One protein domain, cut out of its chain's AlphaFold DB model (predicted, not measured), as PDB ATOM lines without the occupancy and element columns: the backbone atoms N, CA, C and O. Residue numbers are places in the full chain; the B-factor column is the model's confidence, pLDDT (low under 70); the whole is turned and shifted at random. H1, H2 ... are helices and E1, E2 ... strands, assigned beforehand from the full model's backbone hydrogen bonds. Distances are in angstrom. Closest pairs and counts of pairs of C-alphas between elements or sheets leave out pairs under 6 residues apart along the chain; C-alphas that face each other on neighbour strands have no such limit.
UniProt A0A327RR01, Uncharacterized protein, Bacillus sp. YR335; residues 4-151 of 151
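AT A GLANCE: This is residues 4 to 151 of the 151 residues of an uncharacterized protein of Bacillus sp. YR335 (UniProt A0A327RR01). A strongly twisted sheet of four strands, E1, E4, E5 and E6, curls like part of a barrel, and the small hairpin E2 and E3 lies beside it near the middle of the domain. H2 packs on the sheet, chiefly at its edge strand E1, and H1 stands about perpendicular to H2, with its first residue, Ala 72, close to Glu 99 of H2; E5 and E6 form a long hairpin with its turn at residues 122 to 126, while H3 lies far from the middle and only grazes the sheet. The printed part has 148 residues, with named elements in the order E1 E2 E3 E4 H1 H2 E5 E6 H3. The larger sheet runs E1 E4 E5 E6, antiparallel throughout, and the class is mixed, helices and strands. The whole is compact, with a radius of gyration of the C-alphas of 15.2 A and spans of 45 by 41 by 32 A.

IN THESE COORDINATES: E1, residues 4 to 9, begins at C-alpha 4 (-41.823, 29.190, -37.087) and is 14.0 A long. E2, residues 26 to 28, and E3, residues 48 to 50, are short strands. E4, residues 60 to 70, is 20.3 A from first to last C-alpha and bends by 115 degrees at residue 67. H1, residues 72 to 82, is 15.4 A long, and H2, residues 92 to 106, is 20.4 A long, beginning at C-alpha 92 (-57.123, 37.815, -33.797). E5, residues 113 to 121, is 24.6 A long and E6, residues 127 to 134, 21.8 A. H3, residues 142 to 149, ends at C-alpha 149 (-31.594, 19.246, -23.452).

HOW THE PARTS SIT: E4 pairs with E1 over its residues 62 to 70, with N 7 and O 64 at 2.9 A. It pairs with E5 over its residues 60 to 62, with N 114 and O 61 at 2.8 A. In the hairpin E5 and E6, N 119 and O 129 are 2.8 A apart. In the hairpin E2 and E3, N 49 and O 27 are 2.8 A apart, and residues 48 to 49 of E3 also pair antiparallel with residues 57 to 58. The closest C-alphas of E1 and E2, those of Val 9 and Leu 26, are 5.2 A apart. H2 is on the larger sheet; its closest C-alphas to E1 are those of Asn 106 and Lys 6, at 5.5 A. H1 and H2 touch, about perpendicular at 77 degrees, the C-alphas of Ala 72 and Glu 99 closest at 4.8 A. H1 is not on the larger sheet. H3 only grazes that sheet with residues 145 to 149, the C-alphas of Phe 149 and Val 62 being 6.3 A apart; it is apart from H1 and H2. In H1, H2 and H3 every O i to N i+4 pair is within hydrogen-bond range.

THE WHOLE: The C-alphas farthest apart, those of Ser 88 and Thr 141, are 46.3 A apart. The printed part has no cut. The links E1 to E2, of 16 residues, and E2 to E3, of 19, are long. The mean pLDDT of the printed part is 94.7, and no printed residue is under 70.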
ATOM      1  N   TYR A   4     -42.781  29.389 -38.165       98.56
ATOM      2  CA  TYR A   4     -41.823  29.190 -37.087       98.56
ATOM      3  C   TYR A   4     -41.267  27.771 -37.148       98.56
ATOM      4  O   TYR A   4     -42.033  26.822 -37.274       98.56
ATOM      5  N   GLU A   5     -39.949  27.634 -37.060       98.38
ATOM      6  CA  GLU A   5     -39.220  26.369 -37.275       98.38
ATOM      7  C   GLU A   5     -38.770  25.722 -35.959       98.38
ATOM      8  O   GLU A   5     -38.167  24.654 -35.954       98.38
ATOM      9  N   LYS A   6     -39.059  26.366 -34.825       98.69
ATOM     10  CA  LYS A   6     -38.785  25.842 -33.488       98.69
ATOM     11  C   LYS A   6     -40.032  25.827 -32.624       98.69
ATOM     12  O   LYS A   6     -40.871  26.731 -32.704       98.69
ATOM     13  N   MET A   7     -40.092  24.842 -31.739       98.44
ATOM     14  CA  MET A   7     -41.143  24.674 -30.748       98.44
ATOM     15  C   MET A   7     -40.542  24.448 -29.359       98.44
ATOM     16  O   MET A   7     -39.398  24.018 -29.217       98.44
ATOM     17  N   LEU A   8     -41.307  24.781 -28.321       98.69
ATOM     18  CA  LEU A   8     -40.953  24.425 -26.954       98.69
ATOM     19  C   LEU A   8     -41.441  23.003 -26.684       98.69
ATOM     20  O   LEU A   8     -42.624  22.724 -26.879       98.69
ATOM     21  N   VAL A   9     -40.559  22.127 -26.218       98.50
ATOM     22  CA  VAL A   9     -40.893  20.731 -25.929       98.50
ATOM     23  C   VAL A   9     -40.540  20.345 -24.499       98.50
ATOM     24  O   VAL A   9     -39.705  20.976 -23.847       98.50
ATOM     25  N   ALA A  10     -41.193  19.305 -24.008       98.31
ATOM     26  CA  ALA A  10     -40.892  18.689 -22.730       98.31
ATOM     27  C   ALA A  10     -39.643  17.804 -22.816       98.31
ATOM     28  O   ALA A  10     -39.361  17.217 -23.859       98.31
ATOM     29  N   PHE A  11     -38.916  17.704 -21.705       97.38
ATOM     30  CA  PHE A  11     -37.726  16.858 -21.571       97.38
ATOM     31  C   PHE A  11     -37.837  15.798 -20.463       97.38
ATOM     32  O   PHE A  11     -36.923  15.009 -20.320       97.38
ATOM     33  N   ASN A  12     -38.964  15.762 -19.739       97.38
ATOM     34  CA  ASN A  12     -39.284  14.825 -18.654       97.38
ATOM     35  C   ASN A  12     -38.191  14.674 -17.575       97.38
ATOM     36  O   ASN A  12     -37.279  13.866 -17.685       97.38
ATOM     37  N   ASP A  13     -38.330  15.442 -16.499       96.50
ATOM     38  CA  ASP A  13     -37.465  15.373 -15.324       96.50
ATOM     39  C   ASP A  13     -38.275  15.810 -14.094       96.50
ATOM     40  O   ASP A  13     -38.608  16.991 -13.922       96.50
ATOM     41  N   GLU A  14     -38.646  14.848 -13.249       95.19
ATOM     42  CA  GLU A  14     -39.485  15.106 -12.076       95.19
ATOM     43  C   GLU A  14     -38.763  15.930 -11.001       95.19
ATOM     44  O   GLU A  14     -39.411  16.731 -10.319       95.19
ATOM     45  N   GLU A  15     -37.436  15.809 -10.878       94.19
ATOM     46  CA  GLU A  15     -36.640  16.605  -9.932       94.19
ATOM     47  C   GLU A  15     -36.679  18.096 -10.298       94.19
ATOM     48  O   GLU A  15     -36.637  18.974  -9.428       94.19
ATOM     49  N   LEU A  16     -36.849  18.387 -11.590       94.62
ATOM     50  CA  LEU A  16     -37.021  19.728 -12.143       94.62
ATOM     51  C   LEU A  16     -38.492  20.121 -12.369       94.62
ATOM     52  O   LEU A  16     -38.765  21.092 -13.084       94.62
ATOM     53  N   ASN A  17     -39.447  19.418 -11.748       96.81
ATOM     54  CA  ASN A  17     -40.892  19.646 -11.872       96.81
ATOM     55  C   ASN A  17     -41.425  19.571 -13.323       96.81
ATOM     56  O   ASN A  17     -42.364  20.290 -13.696       96.81
ATOM     57  N   CYS A  18     -40.825  18.732 -14.167       97.38
ATOM     58  CA  CYS A  18     -41.181  18.558 -15.574       97.38
ATOM     59  C   CYS A  18     -41.752  17.156 -15.814       97.38
ATOM     60  O   CYS A  18     -41.005  16.213 -16.024       97.38
ATOM     61  N   PHE A  19     -43.081  17.018 -15.802       97.50
ATOM     62  CA  PHE A  19     -43.745  15.705 -15.822       97.50
ATOM     63  C   PHE A  19     -44.260  15.288 -17.205       97.50
ATOM     64  O   PHE A  19     -44.623  14.131 -17.397       97.50
ATOM     65  N   ALA A  20     -44.346  16.216 -18.164       97.31
ATOM     66  CA  ALA A  20     -44.785  15.891 -19.523       97.31
ATOM     67  C   ALA A  20     -43.780  14.954 -20.206       97.31
ATOM     68  O   ALA A  20     -42.588  14.985 -19.883       97.31
ATOM     69  N   ASN A  21     -44.244  14.120 -21.138       97.38
ATOM     70  CA  ASN A  21     -43.366  13.146 -21.782       97.38
ATOM     71  C   ASN A  21     -42.356  13.863 -22.680       97.38
ATOM     72  O   ASN A  21     -42.676  14.871 -23.312       97.38
ATOM     73  N   GLN A  22     -41.138  13.333 -22.756       97.44
ATOM     74  CA  GLN A  22     -40.087  13.902 -23.590       97.44
ATOM     75  C   GLN A  22     -40.547  14.035 -25.053       97.44
ATOM     76  O   GLN A  22     -41.136  13.117 -25.620       97.44
ATOM     77  N   GLY A  23     -40.287  15.198 -25.655       97.00
ATOM     78  CA  GLY A  23     -40.664  15.524 -27.033       97.00
ATOM     79  C   GLY A  23     -42.080  16.086 -27.205       97.00
ATOM     80  O   GLY A  23     -42.388  16.632 -28.265       97.00
ATOM     81  N   GLU A  24     -42.938  16.033 -26.182       97.88
ATOM     82  CA  GLU A  24     -44.272  16.631 -26.272       97.88
ATOM     83  C   GLU A  24     -44.188  18.152 -26.388       97.88
ATOM     84  O   GLU A  24     -43.468  18.815 -25.640       97.88
ATOM     85  N   TRP A  25     -44.959  18.722 -27.312       98.44
ATOM     86  CA  TRP A  25     -45.026  20.168 -27.477       98.44
ATOM     87  C   TRP A  25     -45.706  20.816 -26.278       98.44
ATOM     88  O   TRP A  25     -46.751  20.363 -25.811       98.44
ATOM     89  N   LEU A  26     -45.119  21.912 -25.813       98.69
ATOM     90  CA  LEU A  26     -45.554  22.637 -24.635       98.69
ATOM     91  C   LEU A  26     -46.161  23.985 -25.009       98.69
ATOM     92  O   LEU A  26     -45.626  24.732 -25.827       98.69
ATOM     93  N   TYR A  27     -47.239  24.341 -24.319       98.50
ATOM     94  CA  TYR A  27     -47.766  25.699 -24.313       98.50
ATOM     95  C   TYR A  27     -48.016  26.181 -22.889       98.50
ATOM     96  O   TYR A  27     -48.027  25.405 -21.936       98.50
ATOM     97  N   ILE A  28     -48.176  27.491 -22.730       97.94
ATOM     98  CA  ILE A  28     -48.451  28.118 -21.441       97.94
ATOM     99  C   ILE A  28     -49.754  27.549 -20.868       97.94
ATOM    100  O   ILE A  28     -50.779  27.498 -21.549       97.94
ATOM    101  N   ALA A  29     -49.715  27.145 -19.598       96.88
ATOM    102  CA  ALA A  29     -50.896  26.653 -18.906       96.88
ATOM    103  C   ALA A  29     -52.021  27.700 -18.897       96.88
ATOM    104  O   ALA A  29     -51.794  28.906 -18.845       96.88
ATOM    105  N   ASN A  30     -53.266  27.249 -18.910       92.88
ATOM    106  CA  ASN A  30     -54.420  28.109 -18.702       92.88
ATOM    107  C   ASN A  30     -54.864  28.082 -17.222       92.88
ATOM    108  O   ASN A  30     -54.306  27.386 -16.377       92.88
ATOM    109  N   LYS A  31     -55.919  28.836 -16.886       87.06
ATOM    110  CA  LYS A  31     -56.452  28.913 -15.509       87.06
ATOM    111  C   LYS A  31     -57.109  27.620 -14.991       87.06
ATOM    112  O   LYS A  31     -57.296  27.492 -13.787       87.06
ATOM    113  N   ARG A  32     -57.540  26.726 -15.884       89.81
ATOM    114  CA  ARG A  32     -58.174  25.431 -15.579       89.81
ATOM    115  C   ARG A  32     -57.165  24.279 -15.536       89.81
ATOM    116  O   ARG A  32     -57.478  23.247 -14.952       89.81
ATOM    117  N   ASP A  33     -55.990  24.457 -16.131       92.44
ATOM    118  CA  ASP A  33     -54.897  23.494 -16.078       92.44
ATOM    119  C   ASP A  33     -54.376  23.378 -14.639       92.44
ATOM    120  O   ASP A  33     -54.286  24.361 -13.895       92.44
ATOM    121  N   THR A  34     -54.052  22.154 -14.227       89.19
ATOM    122  CA  THR A  34     -53.701  21.841 -12.840       89.19
ATOM    123  C   THR A  34     -52.357  21.140 -12.747       89.19
ATOM    124  O   THR A  34     -52.024  20.268 -13.537       89.19
ATOM    125  N   LYS A  35     -51.607  21.505 -11.709       89.25
ATOM    126  CA  LYS A  35     -50.388  20.826 -11.243       89.25
ATOM    127  C   LYS A  35     -50.557  20.239  -9.837       89.25
ATOM    128  O   LYS A  35     -49.585  19.979  -9.130       89.25
ATOM    129  N   LYS A  36     -51.809  20.137  -9.368       84.94
ATOM    130  CA  LYS A  36     -52.137  19.676  -8.015       84.94
ATOM    131  C   LYS A  36     -51.630  18.246  -7.826       84.94
ATOM    132  O   LYS A  36     -51.974  17.374  -8.609       84.94
ATOM    133  N   GLY A  37     -50.857  18.028  -6.766       85.38
ATOM    134  CA  GLY A  37     -50.286  16.720  -6.434       85.38
ATOM    135  C   GLY A  37     -48.932  16.431  -7.084       85.38
ATOM    136  O   GLY A  37     -48.270  15.518  -6.622       85.38
ATOM    137  N   LEU A  38     -48.504  17.229  -8.069       88.19
ATOM    138  CA  LEU A  38     -47.211  17.053  -8.738       88.19
ATOM    139  C   LEU A  38     -46.154  17.989  -8.148       88.19
ATOM    140  O   LEU A  38     -45.153  17.537  -7.616       88.19
ATOM    141  N   PHE A  39     -46.410  19.303  -8.155       90.75
ATOM    142  CA  PHE A  39     -45.439  20.274  -7.643       90.75
ATOM    143  C   PHE A  39     -46.060  21.588  -7.156       90.75
ATOM    144  O   PHE A  39     -47.185  21.987  -7.502       90.75
ATOM    145  N   ARG A  40     -45.298  22.303  -6.322       88.56
ATOM    146  CA  ARG A  40     -45.636  23.643  -5.829       88.56
ATOM    147  C   ARG A  40     -44.667  24.654  -6.417       88.56
ATOM    148  O   ARG A  40     -43.462  24.510  -6.289       88.56
ATOM    149  N   LEU A  41     -45.221  25.703  -7.013       88.81
ATOM    150  CA  LEU A  41     -44.443  26.810  -7.549       88.81
ATOM    151  C   LEU A  41     -44.551  28.031  -6.637       88.81
ATOM    152  O   LEU A  41     -45.643  28.302  -6.122       88.81
ATOM    153  N   PRO A  42     -43.468  28.812  -6.487       88.56
ATOM    154  CA  PRO A  42     -43.549  30.164  -5.956       88.56
ATOM    155  C   PRO A  42     -44.553  31.024  -6.740       88.56
ATOM    156  O   PRO A  42     -44.737  30.836  -7.940       88.56
ATOM    157  N   HIS A  43     -45.151  32.026  -6.090       85.94
ATOM    158  CA  HIS A  43     -46.218  32.863  -6.670       85.94
ATOM    159  C   HIS A  43     -45.829  33.626  -7.955       85.94
ATOM    160  O   HIS A  43     -46.706  34.060  -8.706       85.94
ATOM    161  N   TYR A  44     -44.531  33.836  -8.181       87.88
ATOM    162  CA  TYR A  44     -43.999  34.519  -9.359       87.88
ATOM    163  C   TYR A  44     -43.740  33.560 -10.531       87.88
ATOM    164  O   TYR A  44     -43.625  34.015 -11.668       87.88
ATOM    165  N   LYS A  45     -43.660  32.246 -10.287       92.69
ATOM    166  CA  LYS A  45     -43.499  31.244 -11.341       92.69
ATOM    167  C   LYS A  45     -44.855  30.792 -11.868       92.69
ATOM    168  O   LYS A  45     -45.865  30.802 -11.162       92.69
ATOM    169  N   TYR A  46     -44.862  30.398 -13.129       95.81
ATOM    170  CA  TYR A  46     -45.984  29.735 -13.768       95.81
ATOM    171  C   TYR A  46     -45.473  28.457 -14.445       95.81
ATOM    172  O   TYR A  46     -44.380  28.007 -14.116       95.81
ATOM    173  N   PHE A  47     -46.262  27.823 -15.305       97.56
ATOM    174  CA  PHE A  47     -45.884  26.540 -15.894       97.56
ATOM    175  C   PHE A  47     -46.447  26.377 -17.304       97.56
ATOM    176  O   PHE A  47     -47.339  27.118 -17.731       97.56
ATOM    177  N   PHE A  48     -45.900  25.401 -18.013       98.44
ATOM    178  CA  PHE A  48     -46.390  24.919 -19.291       98.44
ATOM    179  C   PHE A  48     -47.178  23.624 -19.111       98.44
ATOM    180  O   PHE A  48     -47.120  22.986 -18.061       98.44
ATOM    181  N   VAL A  49     -47.897  23.222 -20.150       98.25
ATOM    182  CA  VAL A  49     -48.577  21.931 -20.247       98.25
ATOM    183  C   VAL A  49     -48.388  21.336 -21.635       98.25
ATOM    184  O   VAL A  49     -48.271  22.076 -22.616       98.25
ATOM    185  N   ALA A  50     -48.385  20.006 -21.712       98.00
ATOM    186  CA  ALA A  50     -48.363  19.281 -22.977       98.00
ATOM    187  C   ALA A  50     -49.613  19.577 -23.823       98.00
ATOM    188  O   ALA A  50     -50.735  19.625 -23.312       98.00
ATOM    189  N   LEU A  51     -49.434  19.731 -25.134       96.56
ATOM    190  CA  LEU A  51     -50.506  19.955 -26.110       96.56
ATOM    191  C   LEU A  51     -51.189  18.647 -26.528       96.56
ATOM    192  O   LEU A  51     -51.353  18.346 -27.706       96.56
ATOM    193  N   ASN A  52     -51.607  17.863 -25.541       95.00
ATOM    194  CA  ASN A  52     -52.350  16.619 -25.716       95.00
ATOM    195  C   ASN A  52     -53.574  16.613 -24.786       95.00
ATOM    196  O   ASN A  52     -53.778  17.528 -23.992       95.00
ATOM    197  N   SER A  53     -54.403  15.573 -24.846       92.62
ATOM    198  CA  SER A  53     -55.614  15.492 -24.018       92.62
ATOM    199  C   SER A  53     -55.358  15.401 -22.507       92.62
ATOM    200  O   SER A  53     -56.281  15.638 -21.731       92.62
ATOM    201  N   GLN A  54     -54.154  15.010 -22.082       93.88
ATOM    202  CA  GLN A  54     -53.790  14.871 -20.669       93.88
ATOM    203  C   GLN A  54     -53.309  16.197 -20.069       93.88
ATOM    204  O   GLN A  54     -53.502  16.424 -18.877       93.88
ATOM    205  N   ARG A  55     -52.718  17.078 -20.891       95.94
ATOM    206  CA  ARG A  55     -52.199  18.399 -20.497       95.94
ATOM    207  C   ARG A  55     -51.282  18.336 -19.276       95.94
ATOM    208  O   ARG A  55     -51.404  19.133 -18.344       95.94
ATOM    209  N   ILE A  56     -50.366  17.368 -19.289       96.94
ATOM    210  CA  ILE A  56     -49.430  17.134 -18.188       96.94
ATOM    211  C   ILE A  56     -48.542  18.379 -18.001       96.94
ATOM    212  O   ILE A  56     -48.022  18.906 -18.989       96.94
ATOM    213  N   PRO A  57     -48.381  18.888 -16.767       97.81
ATOM    214  CA  PRO A  57     -47.655  20.125 -16.513       97.81
ATOM    215  C   PRO A  57     -46.135  19.945 -16.511       97.81
ATOM    216  O   PRO A  57     -45.608  18.910 -16.107       97.81
ATOM    217  N   SER A  58     -45.424  21.002 -16.899       98.12
ATOM    218  CA  SER A  58     -43.969  21.118 -16.762       98.12
ATOM    219  C   SER A  58     -43.574  22.541 -16.384       98.12
ATOM    220  O   SER A  58     -44.088  23.506 -16.953       98.12
ATOM    221  N   GLU A  59     -42.683  22.699 -15.403       97.75
ATOM    222  CA  GLU A  59     -42.173  24.022 -15.011       97.75
ATOM    223  C   GLU A  59     -41.335  24.662 -16.126       97.75
ATOM    224  O   GLU A  59     -41.437  25.868 -16.375       97.75
ATOM    225  N   TYR A  60     -40.557  23.840 -16.827       98.31
ATOM    226  CA  TYR A  60     -39.672  24.247 -17.905       98.31
ATOM    227  C   TYR A  60     -40.015  23.514 -19.201       98.31
ATOM    228  O   TYR A  60     -40.698  22.493 -19.212       98.31
ATOM    229  N   GLY A  61     -39.514  24.052 -20.303       98.38
ATOM    230  CA  GLY A  61     -39.420  23.352 -21.576       98.38
ATOM    231  C   GLY A  61     -38.090  23.671 -22.236       98.38
ATOM    232  O   GLY A  61     -37.389  24.583 -21.801       98.38
ATOM    233  N   VAL A  62     -37.754  22.957 -23.301       98.56
ATOM    234  CA  VAL A  62     -36.539  23.174 -24.086       98.56
ATOM    235  C   VAL A  62     -36.900  23.506 -25.528       98.56
ATOM    236  O   VAL A  62     -37.850  22.961 -26.082       98.56
ATOM    237  N   VAL A  63     -36.187  24.454 -26.130       98.75
ATOM    238  CA  VAL A  63     -36.388  24.808 -27.539       98.75
ATOM    239  C   VAL A  63     -35.814  23.716 -28.433       98.75
ATOM    240  O   VAL A  63     -34.643  23.368 -28.292       98.75
ATOM    241  N   LYS A  64     -36.617  23.220 -29.374       98.56
ATOM    242  CA  LYS A  64     -36.209  22.246 -30.393       98.56
ATOM    243  C   LYS A  64     -36.617  22.701 -31.777       98.56
ATOM    244  O   LYS A  64     -37.683  23.303 -31.936       98.56
ATOM    245  N   SER A  65     -35.770  22.414 -32.755       98.12
ATOM    246  CA  SER A  65     -36.132  22.520 -34.163       98.12
ATOM    247  C   SER A  65     -37.199  21.469 -34.485       98.12
ATOM    248  O   SER A  65     -37.217  20.390 -33.894       98.12
ATOM    249  N   ILE A  66     -38.134  21.803 -35.370       97.31
ATOM    250  CA  ILE A  66     -39.187  20.886 -35.820       97.31
ATOM    251  C   ILE A  66     -39.065  20.637 -37.320       97.31
ATOM    252  O   ILE A  66     -38.643  21.516 -38.070       97.31
ATOM    253  N   ASP A  67     -39.493  19.458 -37.765       94.75
ATOM    254  CA  ASP A  67     -39.563  19.148 -39.189       94.75
ATOM    255  C   ASP A  67     -40.648  20.004 -39.857       94.75
ATOM    256  O   ASP A  67     -41.852  19.804 -39.675       94.75
ATOM    257  N   GLY A  68     -40.208  20.993 -40.637       95.75
ATOM    258  CA  GLY A  68     -41.080  21.947 -41.310       95.75
ATOM    259  C   GLY A  68     -41.313  23.205 -40.481       95.75
ATOM    260  O   GLY A  68     -40.372  23.898 -40.106       95.75
ATOM    261  N   TYR A  69     -42.577  23.570 -40.275       97.56
ATOM    262  CA  TYR A  69     -42.925  24.781 -39.540       97.56
ATOM    263  C   TYR A  69     -44.289  24.677 -38.865       97.56
ATOM    264  O   TYR A  69     -45.176  23.945 -39.303       97.56
ATOM    265  N   ILE A  70     -44.478  25.516 -37.853       98.38
ATOM    266  CA  ILE A  70     -45.758  25.783 -37.210       98.38
ATOM    267  C   ILE A  70     -46.127  27.259 -37.375       98.38
ATOM    268  O   ILE A  70     -45.277  28.149 -37.444       98.38
ATOM    269  N   THR A  71     -47.418  27.532 -37.461       98.50
ATOM    270  CA  THR A  71     -47.987  28.881 -37.429       98.50
ATOM    271  C   THR A  71     -48.739  29.107 -36.124       98.50
ATOM    272  O   THR A  71     -49.162  28.157 -35.464       98.50
ATOM    273  N   ALA A  72     -48.970  30.372 -35.767       98.19
ATOM    274  CA  ALA A  72     -49.778  30.715 -34.598       98.19
ATOM    275  C   ALA A  72     -51.182  30.080 -34.646       98.19
ATOM    276  O   ALA A  72     -51.670  29.620 -33.619       98.19
ATOM    277  N   ALA A  73     -51.800  29.983 -35.833       97.94
ATOM    278  CA  ALA A  73     -53.123  29.377 -35.991       97.94
ATOM    279  C   ALA A  73     -53.101  27.867 -35.729       97.94
ATOM    280  O   ALA A  73     -53.950  27.368 -35.000       97.94
ATOM    281  N   GLN A  74     -52.100  27.155 -36.256       97.88
ATOM    282  CA  GLN A  74     -51.935  25.721 -35.993       97.88
ATOM    283  C   GLN A  74     -51.682  25.451 -34.507       97.88
ATOM    284  O   GLN A  74     -52.269  24.535 -33.938       97.88
ATOM    285  N   LEU A  75     -50.845  26.266 -33.855       98.12
ATOM    286  CA  LEU A  75     -50.607  26.139 -32.418       98.12
ATOM    287  C   LEU A  75     -51.886  26.391 -31.604       98.12
ATOM    288  O   LEU A  75     -52.189  25.636 -30.679       98.12
ATOM    289  N   ALA A  76     -52.635  27.438 -31.959       97.81
ATOM    290  CA  ALA A  76     -53.904  27.762 -31.325       97.81
ATOM    291  C   ALA A  76     -54.901  26.610 -31.469       97.81
ATOM    292  O   ALA A  76     -55.494  26.180 -30.484       97.81
ATOM    293  N   GLU A  77     -55.035  26.062 -32.673       97.56
ATOM    294  CA  GLU A  77     -55.909  24.930 -32.944       97.56
ATOM    295  C   GLU A  77     -55.540  23.707 -32.088       97.56
ATOM    296  O   GLU A  77     -56.415  23.163 -31.414       97.56
ATOM    297  N   LEU A  78     -54.256  23.341 -32.001       97.19
ATOM    298  CA  LEU A  78     -53.783  22.241 -31.146       97.19
ATOM    299  C   LEU A  78     -54.110  22.469 -29.657       97.19
ATOM    300  O   LEU A  78     -54.585  21.569 -28.956       97.19
ATOM    301  N   ASP A  79     -53.907  23.688 -29.149       97.25
ATOM    302  CA  ASP A  79     -54.253  24.025 -27.765       97.25
ATOM    303  C   ASP A  79     -55.775  24.037 -27.525       97.25
ATOM    304  O   ASP A  79     -56.252  23.654 -26.456       97.25
ATOM    305  N   TYR A  80     -56.581  24.460 -28.496       96.81
ATOM    306  CA  TYR A  80     -58.041  24.391 -28.409       96.81
ATOM    307  C   TYR A  80     -58.544  22.942 -28.428       96.81
ATOM    308  O   TYR A  80     -59.319  22.557 -27.544       96.81
ATOM    309  N   GLN A  81     -58.045  22.119 -29.350       95.38
ATOM    310  CA  GLN A  81     -58.397  20.704 -29.472       95.38
ATOM    311  C   GLN A  81     -58.020  19.907 -28.217       95.38
ATOM    312  O   GLN A  81     -58.858  19.183 -27.674       95.38
ATOM    313  N   SER A  82     -56.813  20.104 -27.674       94.62
ATOM    314  CA  SER A  82     -56.384  19.451 -26.421       94.62
ATOM    315  C   SER A  82     -57.259  19.811 -25.212       94.62
ATOM    316  O   SER A  82     -57.356  19.041 -24.259       94.62
ATOM    317  N   ARG A  83     -57.962  20.949 -25.262       93.81
ATOM    318  CA  ARG A  83     -58.933  21.386 -24.242       93.81
ATOM    319  C   ARG A  83     -60.380  21.036 -24.580       93.81
ATOM    320  O   ARG A  83     -61.273  21.448 -23.836       93.81
ATOM    321  N   LYS A  84     -60.625  20.319 -25.683       93.69
ATOM    322  CA  LYS A  84     -61.963  20.036 -26.226       93.69
ATOM    323  C   LYS A  84     -62.787  21.318 -26.416       93.69
ATOM    324  O   LYS A  84     -63.966  21.370 -26.069       93.69
ATOM    325  N   LYS A  85     -62.138  22.377 -26.904       93.50
ATOM    326  CA  LYS A  85     -62.766  23.656 -27.247       93.50
ATOM    327  C   LYS A  85     -62.924  23.793 -28.754       93.50
ATOM    328  O   LYS A  85     -62.121  23.265 -29.514       93.50
ATOM    329  N   ASP A  86     -63.935  24.555 -29.151       93.25
ATOM    330  CA  ASP A  86     -64.182  24.888 -30.548       93.25
ATOM    331  C   ASP A  86     -63.141  25.890 -31.074       93.25
ATOM    332  O   ASP A  86     -62.995  26.984 -30.521       93.25
ATOM    333  N   ALA A  87     -62.426  25.506 -32.132       92.69
ATOM    334  CA  ALA A  87     -61.419  26.326 -32.801       92.69
ATOM    335  C   ALA A  87     -62.021  27.539 -33.536       92.69
ATOM    336  O   ALA A  87     -61.308  28.507 -33.780       92.69
ATOM    337  N   SER A  88     -63.330  27.547 -33.824       93.31
ATOM    338  CA  SER A  88     -64.015  28.712 -34.412       93.31
ATOM    339  C   SER A  88     -63.992  29.950 -33.503       93.31
ATOM    340  O   SER A  88     -64.156  31.075 -33.969       93.31
ATOM    341  N   LEU A  89     -63.743  29.750 -32.204       94.62
ATOM    342  CA  LEU A  89     -63.638  30.804 -31.195       94.62
ATOM    343  C   LEU A  89     -62.257  31.480 -31.165       94.62
ATOM    344  O   LEU A  89     -62.005  32.292 -30.274       94.62
ATOM    345  N   ILE A  90     -61.337  31.102 -32.056       96.06
ATOM    346  CA  ILE A  90     -60.017  31.725 -32.173       96.06
ATOM    347  C   ILE A  90     -60.172  33.023 -32.966       96.06
ATOM    348  O   ILE A  90     -60.361  33.008 -34.181       96.06
ATOM    349  N   ASP A  91     -60.078  34.151 -32.266       95.94
ATOM    350  CA  ASP A  91     -60.028  35.479 -32.870       95.94
ATOM    351  C   ASP A  91     -58.581  35.984 -33.028       95.94
ATOM    352  O   ASP A  91     -57.609  35.322 -32.652       95.94
ATOM    353  N   GLU A  92     -58.429  37.181 -33.591       95.38
ATOM    354  CA  GLU A  92     -57.123  37.815 -33.797       95.38
ATOM    355  C   GLU A  92     -56.387  38.107 -32.479       95.38
ATOM    356  O   GLU A  92     -55.162  38.005 -32.416       95.38
ATOM    357  N   THR A  93     -57.111  38.417 -31.398       95.38
ATOM    358  CA  THR A  93     -56.503  38.676 -30.082       95.38
ATOM    359  C   THR A  93     -55.863  37.406 -29.539       95.38
ATOM    360  O   THR A  93     -54.714  37.431 -29.103       95.38
ATOM    361  N   ILE A  94     -56.586  36.292 -29.619       95.12
ATOM    362  CA  ILE A  94     -56.110  34.968 -29.229       95.12
ATOM    363  C   ILE A  94     -54.922  34.563 -30.104       95.12
ATOM    364  O   ILE A  94     -53.896  34.128 -29.586       95.12
ATOM    365  N   LEU A  95     -55.020  34.751 -31.422       97.19
ATOM    366  CA  LEU A  95     -53.949  34.415 -32.358       97.19
ATOM    367  C   LEU A  95     -52.644  35.167 -32.048       97.19
ATOM    368  O   LEU A  95     -51.568  34.566 -32.084       97.19
ATOM    369  N   ASN A  96     -52.744  36.444 -31.670       97.00
ATOM    370  CA  ASN A  96     -51.599  37.264 -31.273       97.00
ATOM    371  C   ASN A  96     -50.881  36.726 -30.021       97.00
ATOM    372  O   ASN A  96     -49.665  36.885 -29.905       97.00
ATOM    373  N   GLU A  97     -51.583  36.061 -29.095       96.31
ATOM    374  CA  GLU A  97     -50.951  35.422 -27.928       96.31
ATOM    375  C   GLU A  97     -50.067  34.234 -28.344       96.31
ATOM    376  O   GLU A  97     -48.927  34.113 -27.884       96.31
ATOM    377  N   TYR A  98     -50.560  33.390 -29.257       98.06
ATOM    378  CA  TYR A  98     -49.797  32.259 -29.792       98.06
ATOM    379  C   TYR A  98     -48.637  32.720 -30.679       98.06
ATOM    380  O   TYR A  98     -47.549  32.145 -30.613       98.06
ATOM    381  N   GLU A  99     -48.833  33.778 -31.472       98.31
ATOM    382  CA  GLU A  99     -47.758  34.369 -32.269       98.31
ATOM    383  C   GLU A  99     -46.652  34.927 -31.369       98.31
ATOM    384  O   GLU A  99     -45.488  34.568 -31.541       98.31
ATOM    385  N   TRP A 100     -47.007  35.705 -30.342       97.81
ATOM    386  CA  TRP A 100     -46.049  36.203 -29.353       97.81
ATOM    387  C   TRP A 100     -45.253  35.070 -28.694       97.81
ATOM    388  O   TRP A 100     -44.036  35.185 -28.527       97.81
ATOM    389  N   PHE A 101     -45.915  33.971 -28.323       98.50
ATOM    390  CA  PHE A 101     -45.243  32.810 -27.741       98.50
ATOM    391  C   PHE A 101     -44.212  32.216 -28.709       98.50
ATOM    392  O   PHE A 101     -43.045  32.045 -28.338       98.50
ATOM    393  N   LEU A 102     -44.616  31.961 -29.957       98.56
ATOM    394  CA  LEU A 102     -43.742  31.398 -30.983       98.56
ATOM    395  C   LEU A 102     -42.563  32.319 -31.304       98.56
ATOM    396  O   LEU A 102     -41.440  31.828 -31.417       98.56
ATOM    397  N   GLU A 103     -42.764  33.640 -31.352       98.38
ATOM    398  CA  GLU A 103     -41.676  34.614 -31.509       98.38
ATOM    399  C   GLU A 103     -40.646  34.505 -30.378       98.38
ATOM    400  O   GLU A 103     -39.440  34.549 -30.626       98.38
ATOM    401  N   LYS A 104     -41.090  34.336 -29.122       98.31
ATOM    402  CA  LYS A 104     -40.173  34.197 -27.978       98.31
ATOM    403  C   LYS A 104     -39.372  32.906 -28.021       98.31
ATOM    404  O   LYS A 104     -38.174  32.956 -27.737       98.31
ATOM    405  N   VAL A 105     -40.011  31.798 -28.382       98.56
ATOM    406  CA  VAL A 105     -39.354  30.495 -28.557       98.56
ATOM    407  C   VAL A 105     -38.345  30.565 -29.704       98.56
ATOM    408  O   VAL A 105     -37.178  30.220 -29.536       98.56
ATOM    409  N   ASN A 106     -38.750  31.103 -30.856       98.56
ATOM    410  CA  ASN A 106     -37.925  31.107 -32.063       98.56
ATOM    411  C   ASN A 106     -36.774  32.118 -32.019       98.56
ATOM    412  O   ASN A 106     -35.798  31.963 -32.752       98.56
ATOM    413  N   ALA A 107     -36.830  33.100 -31.119       98.25
ATOM    414  CA  ALA A 107     -35.711  33.994 -30.840       98.25
ATOM    415  C   ALA A 107     -34.569  33.331 -30.040       98.25
ATOM    416  O   ALA A 107     -33.499  33.927 -29.925       98.25
ATOM    417  N   GLN A 108     -34.777  32.145 -29.455       98.38
ATOM    418  CA  GLN A 108     -33.727  31.429 -28.720       98.38
ATOM    419  C   GLN A 108     -33.037  30.372 -29.591       98.38
ATOM    420  O   GLN A 108     -33.685  29.795 -30.463       98.38
ATOM    421  N   PRO A 109     -31.745  30.079 -29.364       97.88
ATOM    422  CA  PRO A 109     -31.086  28.917 -29.955       97.88
ATOM    423  C   PRO A 109     -31.781  27.602 -29.585       97.88
ATOM    424  O   PRO A 109     -32.452  27.512 -28.554       97.88
ATOM    425  N   GLU A 110     -31.574  26.575 -30.402       98.06
ATOM    426  CA  GLU A 110     -31.949  25.208 -30.045       98.06
ATOM    427  C   GLU A 110     -31.272  24.771 -28.732       98.06
ATOM    428  O   GLU A 110     -30.239  25.317 -28.344       98.06
ATOM    429  N   HIS A 111     -31.907  23.849 -28.008       97.94
ATOM    430  CA  HIS A 111     -31.500  23.357 -26.686       97.94
ATOM    431  C   HIS A 111     -31.548  24.408 -25.568       97.94
ATOM    432  O   HIS A 111     -31.101  24.162 -24.448       97.94
ATOM    433  N   THR A 112     -32.128  25.586 -25.824       98.31
ATOM    434  CA  THR A 112     -32.301  26.607 -24.785       98.31
ATOM    435  C   THR A 112     -33.467  26.235 -23.869       98.31
ATOM    436  O   THR A 112     -34.602  26.172 -24.346       98.31
ATOM    437  N   PRO A 113     -33.257  26.060 -22.555       98.19
ATOM    438  CA  PRO A 113     -34.364  25.863 -21.638       98.19
ATOM    439  C   PRO A 113     -35.092  27.186 -21.373       98.19
ATOM    440  O   PRO A 113     -34.479  28.252 -21.235       98.19
ATOM    441  N   MET A 114     -36.415  27.127 -21.276       98.50
ATOM    442  CA  MET A 114     -37.291  28.276 -21.071       98.50
ATOM    443  C   MET A 114     -38.269  28.047 -19.920       98.50
ATOM    444  O   MET A 114     -38.667  26.922 -19.633       98.50
ATOM    445  N   ALA A 115     -38.687  29.145 -19.289       98.06
ATOM    446  CA  ALA A 115     -39.732  29.195 -18.272       98.06
ATOM    447  C   ALA A 115     -40.765  30.267 -18.603       98.06
ATOM    448  O   ALA A 115     -40.509  31.218 -19.354       98.06
ATOM    449  N   VAL A 116     -41.914  30.159 -17.943       97.69
ATOM    450  CA  VAL A 116     -42.920  31.213 -17.886       97.69
ATOM    451  C   VAL A 116     -43.066  31.724 -16.451       97.69
ATOM    452  O   VAL A 116     -43.186  30.965 -15.491       97.69
ATOM    453  N   THR A 117     -43.039  33.044 -16.290       96.19
ATOM    454  CA  THR A 117     -43.205  33.714 -14.990       96.19
ATOM    455  C   THR A 117     -44.236  34.818 -15.087       96.19
ATOM    456  O   THR A 117     -44.502  35.354 -16.164       96.19
ATOM    457  N   TRP A 118     -44.801  35.184 -13.945       93.19
ATOM    458  CA  TRP A 118     -45.576  36.399 -13.818       93.19
ATOM    459  C   TRP A 118     -44.652  37.597 -13.644       93.19
ATOM    460  O   TRP A 118     -43.879  37.676 -12.693       93.19
ATOM    461  N   HIS A 119     -44.783  38.564 -14.540       89.88
ATOM    462  CA  HIS A 119     -44.166  39.869 -14.419       89.88
ATOM    463  C   HIS A 119     -45.214  40.874 -13.936       89.88
ATOM    464  O   HIS A 119     -46.211  41.124 -14.618       89.88
ATOM    465  N   GLU A 120     -44.998  41.427 -12.743       86.31
ATOM    466  CA  GLU A 120     -45.837  42.482 -12.179       86.31
ATOM    467  C   GLU A 120     -45.206  43.849 -12.458       86.31
ATOM    468  O   GLU A 120     -44.121  44.162 -11.973       86.31
ATOM    469  N   LYS A 121     -45.902  44.678 -13.238       81.19
ATOM    470  CA  LYS A 121     -45.594  46.099 -13.389       81.19
ATOM    471  C   LYS A 121     -46.471  46.857 -12.405       81.19
ATOM    472  O   LYS A 121     -47.688  46.778 -12.497       81.19
ATOM    473  N   VAL A 122     -45.868  47.546 -11.440       77.50
ATOM    474  CA  VAL A 122     -46.613  48.195 -10.343       77.50
ATOM    475  C   VAL A 122     -47.056  49.619 -10.707       77.50
ATOM    476  O   VAL A 122     -48.073  50.081 -10.202       77.50
ATOM    477  N   LEU A 123     -46.352  50.299 -11.624       77.00
ATOM    478  CA  LEU A 123     -46.616  51.694 -11.999       77.00
ATOM    479  C   LEU A 123     -46.587  51.893 -13.526       77.00
ATOM    480  O   LEU A 123     -45.749  51.282 -14.198       77.00
ATOM    481  N   PRO A 124     -47.458  52.746 -14.104       79.06
ATOM    482  CA  PRO A 124     -48.482  53.584 -13.454       79.06
ATOM    483  C   PRO A 124     -49.792  52.849 -13.096       79.06
ATOM    484  O   PRO A 124     -50.641  53.413 -12.415       79.06
ATOM    485  N   LYS A 125     -49.972  51.597 -13.532       82.38
ATOM    486  CA  LYS A 125     -51.080  50.711 -13.139       82.38
ATOM    487  C   LYS A 125     -50.516  49.339 -12.783       82.38
ATOM    488  O   LYS A 125     -49.594  48.885 -13.461       82.38
ATOM    489  N   LYS A 126     -51.079  48.688 -11.756       80.94
ATOM    490  CA  LYS A 126     -50.705  47.319 -11.387       80.94
ATOM    491  C   LYS A 126     -51.191  46.352 -12.464       80.94
ATOM    492  O   LYS A 126     -52.376  46.042 -12.537       80.94
ATOM    493  N   GLU A 127     -50.270  45.875 -13.288       84.81
ATOM    494  CA  GLU A 127     -50.526  44.901 -14.344       84.81
ATOM    495  C   GLU A 127     -49.696  43.650 -14.098       84.81
ATOM    496  O   GLU A 127     -48.500  43.727 -13.822       84.81
ATOM    497  N   LYS A 128     -50.328  42.485 -14.227       86.75
ATOM    498  CA  LYS A 128     -49.670  41.186 -14.111       86.75
ATOM    499  C   LYS A 128     -49.752  40.485 -15.459       86.75
ATOM    500  O   LYS A 128     -50.848  40.191 -15.930       86.75
ATOM    501  N   LYS A 129     -48.603  40.263 -16.092       91.25
ATOM    502  CA  LYS A 129     -48.493  39.674 -17.435       91.25
ATOM    503  C   LYS A 129     -47.571  38.465 -17.402       91.25
ATOM    504  O   LYS A 129     -46.647  38.418 -16.592       91.25
ATOM    505  N   LEU A 130     -47.819  37.488 -18.265       94.19
ATOM    506  CA  LEU A 130     -46.928  36.343 -18.407       94.19
ATOM    507  C   LEU A 130     -45.707  36.730 -19.237       94.19
ATOM    508  O   LEU A 130     -45.798  37.492 -20.198       94.19
ATOM    509  N   ARG A 131     -44.549  36.197 -18.853       95.19
ATOM    510  CA  ARG A 131     -43.283  36.389 -19.553       95.19
ATOM    511  C   ARG A 131     -42.609  35.047 -19.782       95.19
ATOM    512  O   ARG A 131     -42.168  34.402 -18.828       95.19
ATOM    513  N   VAL A 132     -42.457  34.689 -21.053       97.62
ATOM    514  CA  VAL A 132     -41.629  33.565 -21.502       97.62
ATOM    515  C   VAL A 132     -40.190  34.042 -21.687       97.62
ATOM    516  O   VAL A 132     -39.949  35.090 -22.292       97.62
ATOM    517  N   HIS A 133     -39.235  33.327 -21.100       97.62
ATOM    518  CA  HIS A 133     -37.821  33.706 -21.103       97.62
ATOM    519  C   HIS A 133     -36.920  32.482 -20.913       97.62
ATOM    520  O   HIS A 133     -37.352  31.472 -20.362       97.62
ATOM    521  N   LYS A 134     -35.663  32.588 -21.359       97.38
ATOM    522  CA  LYS A 134     -34.645  31.561 -21.117       97.38
ATOM    523  C   LYS A 134     -34.299  31.443 -19.633       97.38
ATOM    524  O   LYS A 134     -34.339  32.442 -18.909       97.38
ATOM    525  N   VAL A 135     -33.898  30.251 -19.216       96.38
ATOM    526  CA  VAL A 135     -33.453  29.944 -17.852       96.38
ATOM    527  C   VAL A 135     -32.006  29.469 -17.876       96.38
ATOM    528  O   VAL A 135     -31.536  28.924 -18.869       96.38
ATOM    529  N   PHE A 136     -31.286  29.687 -16.780       93.19
ATOM    530  CA  PHE A 136     -29.928  29.189 -16.603       93.19
ATOM    531  C   PHE A 136     -29.902  28.146 -15.488       93.19
ATOM    532  O   PHE A 136     -30.204  28.457 -14.339       93.19
ATOM    533  N   PHE A 137     -29.497  26.925 -15.825       92.25
ATOM    534  CA  PHE A 137     -29.285  25.846 -14.863       92.25
ATOM    535  C   PHE A 137     -27.841  25.902 -14.361       92.25
ATOM    536  O   PHE A 137     -26.955  25.236 -14.890       92.25
ATOM    537  N   THR A 138     -27.553  26.777 -13.399       88.69
ATOM    538  CA  THR A 138     -26.181  26.983 -12.896       88.69
ATOM    539  C   THR A 138     -25.661  25.821 -12.051       88.69
ATOM    540  O   THR A 138     -24.450  25.683 -11.928       88.69
ATOM    541  N   GLY A 139     -26.552  24.990 -11.505       90.44
ATOM    542  CA  GLY A 139     -26.197  23.803 -10.720       90.44
ATOM    543  C   GLY A 139     -25.833  22.565 -11.543       90.44
ATOM    544  O   GLY A 139     -25.367  21.600 -10.959       90.44
ATOM    545  N   LEU A 140     -26.026  22.598 -12.867       92.00
ATOM    546  CA  LEU A 140     -25.744  21.467 -13.754       92.00
ATOM    547  C   LEU A 140     -24.453  21.685 -14.548       92.00
ATOM    548  O   LEU A 140     -24.198  22.772 -15.097       92.00
ATOM    549  N   THR A 141     -23.668  20.620 -14.654       94.44
ATOM    550  CA  THR A 141     -22.503  20.501 -15.528       94.44
ATOM    551  C   THR A 141     -22.904  20.588 -17.001       94.44
ATOM    552  O   THR A 141     -24.078  20.588 -17.374       94.44
ATOM    553  N   LYS A 142     -21.908  20.700 -17.885       93.69
ATOM    554  CA  LYS A 142     -22.156  20.706 -19.331       93.69
ATOM    555  C   LYS A 142     -22.724  19.367 -19.822       93.69
ATOM    556  O   LYS A 142     -23.555  19.383 -20.719       93.69
ATOM    557  N   VAL A 143     -22.278  18.253 -19.240       95.50
ATOM    558  CA  VAL A 143     -22.701  16.901 -19.638       95.50
ATOM    559  C   VAL A 143     -24.160  16.671 -19.256       95.50
ATOM    560  O   VAL A 143     -24.958  16.375 -20.133       95.50
ATOM    561  N   GLU A 144     -24.535  16.959 -18.007       94.06
ATOM    562  CA  GLU A 144     -25.929  16.836 -17.542       94.06
ATOM    563  C   GLU A 144     -26.887  17.712 -18.365       94.06
ATOM    564  O   GLU A 144     -27.993  17.305 -18.704       94.06
ATOM    565  N   LYS A 145     -26.458  18.923 -18.748       94.06
ATOM    566  CA  LYS A 145     -27.255  19.785 -19.637       94.06
ATOM    567  C   LYS A 145     -27.456  19.177 -21.017       94.06
ATOM    568  O   LYS A 145     -28.545  19.313 -21.562       94.06
ATOM    569  N   ALA A 146     -26.419  18.573 -21.589       94.81
ATOM    570  CA  ALA A 146     -26.529  17.935 -22.893       94.81
ATOM    571  C   ALA A 146     -27.485  16.737 -22.821       94.81
ATOM    572  O   ALA A 146     -28.398  16.641 -23.633       94.81
ATOM    573  N   GLU A 147     -27.358  15.897 -21.792       94.38
ATOM    574  CA  GLU A 147     -28.249  14.751 -21.564       94.38
ATOM    575  C   GLU A 147     -29.720  15.172 -21.436       94.38
ATOM    576  O   GLU A 147     -30.591  14.550 -22.037       94.38
ATOM    577  N   LEU A 148     -29.997  16.269 -20.725       93.94
ATOM    578  CA  LEU A 148     -31.365  16.763 -20.541       93.94
ATOM    579  C   LEU A 148     -31.927  17.503 -21.761       93.94
ATOM    580  O   LEU A 148     -33.128  17.453 -22.020       93.94
ATOM    581  N   PHE A 149     -31.101  18.262 -22.483       96.25
ATOM    582  CA  PHE A 149     -31.594  19.246 -23.452       96.25
ATOM    583  C   PHE A 149     -31.285  18.904 -24.911       96.25
ATOM    584  O   PHE A 149     -31.927  19.476 -25.795       96.25
ATOM    585  N   GLU A 150     -30.366  17.980 -25.202       95.44
ATOM    586  CA  GLU A 150     -29.868  17.673 -26.559       95.44
ATOM    587  C   GLU A 150     -30.414  16.367 -27.165       95.44
ATOM    588  O   GLU A 150     -29.926  15.930 -28.200       95.44
ATOM    589  N   PHE A 151     -31.471  15.795 -26.580       93.81
ATOM    590  CA  PHE A 151     -32.146  14.591 -27.092       93.81
ATOM    591  C   PHE A 151     -32.813  14.715 -28.472       93.81
ATOM    592  O   PHE A 151     -33.191  15.847 -28.861       93.81
TER     593      PHE A 151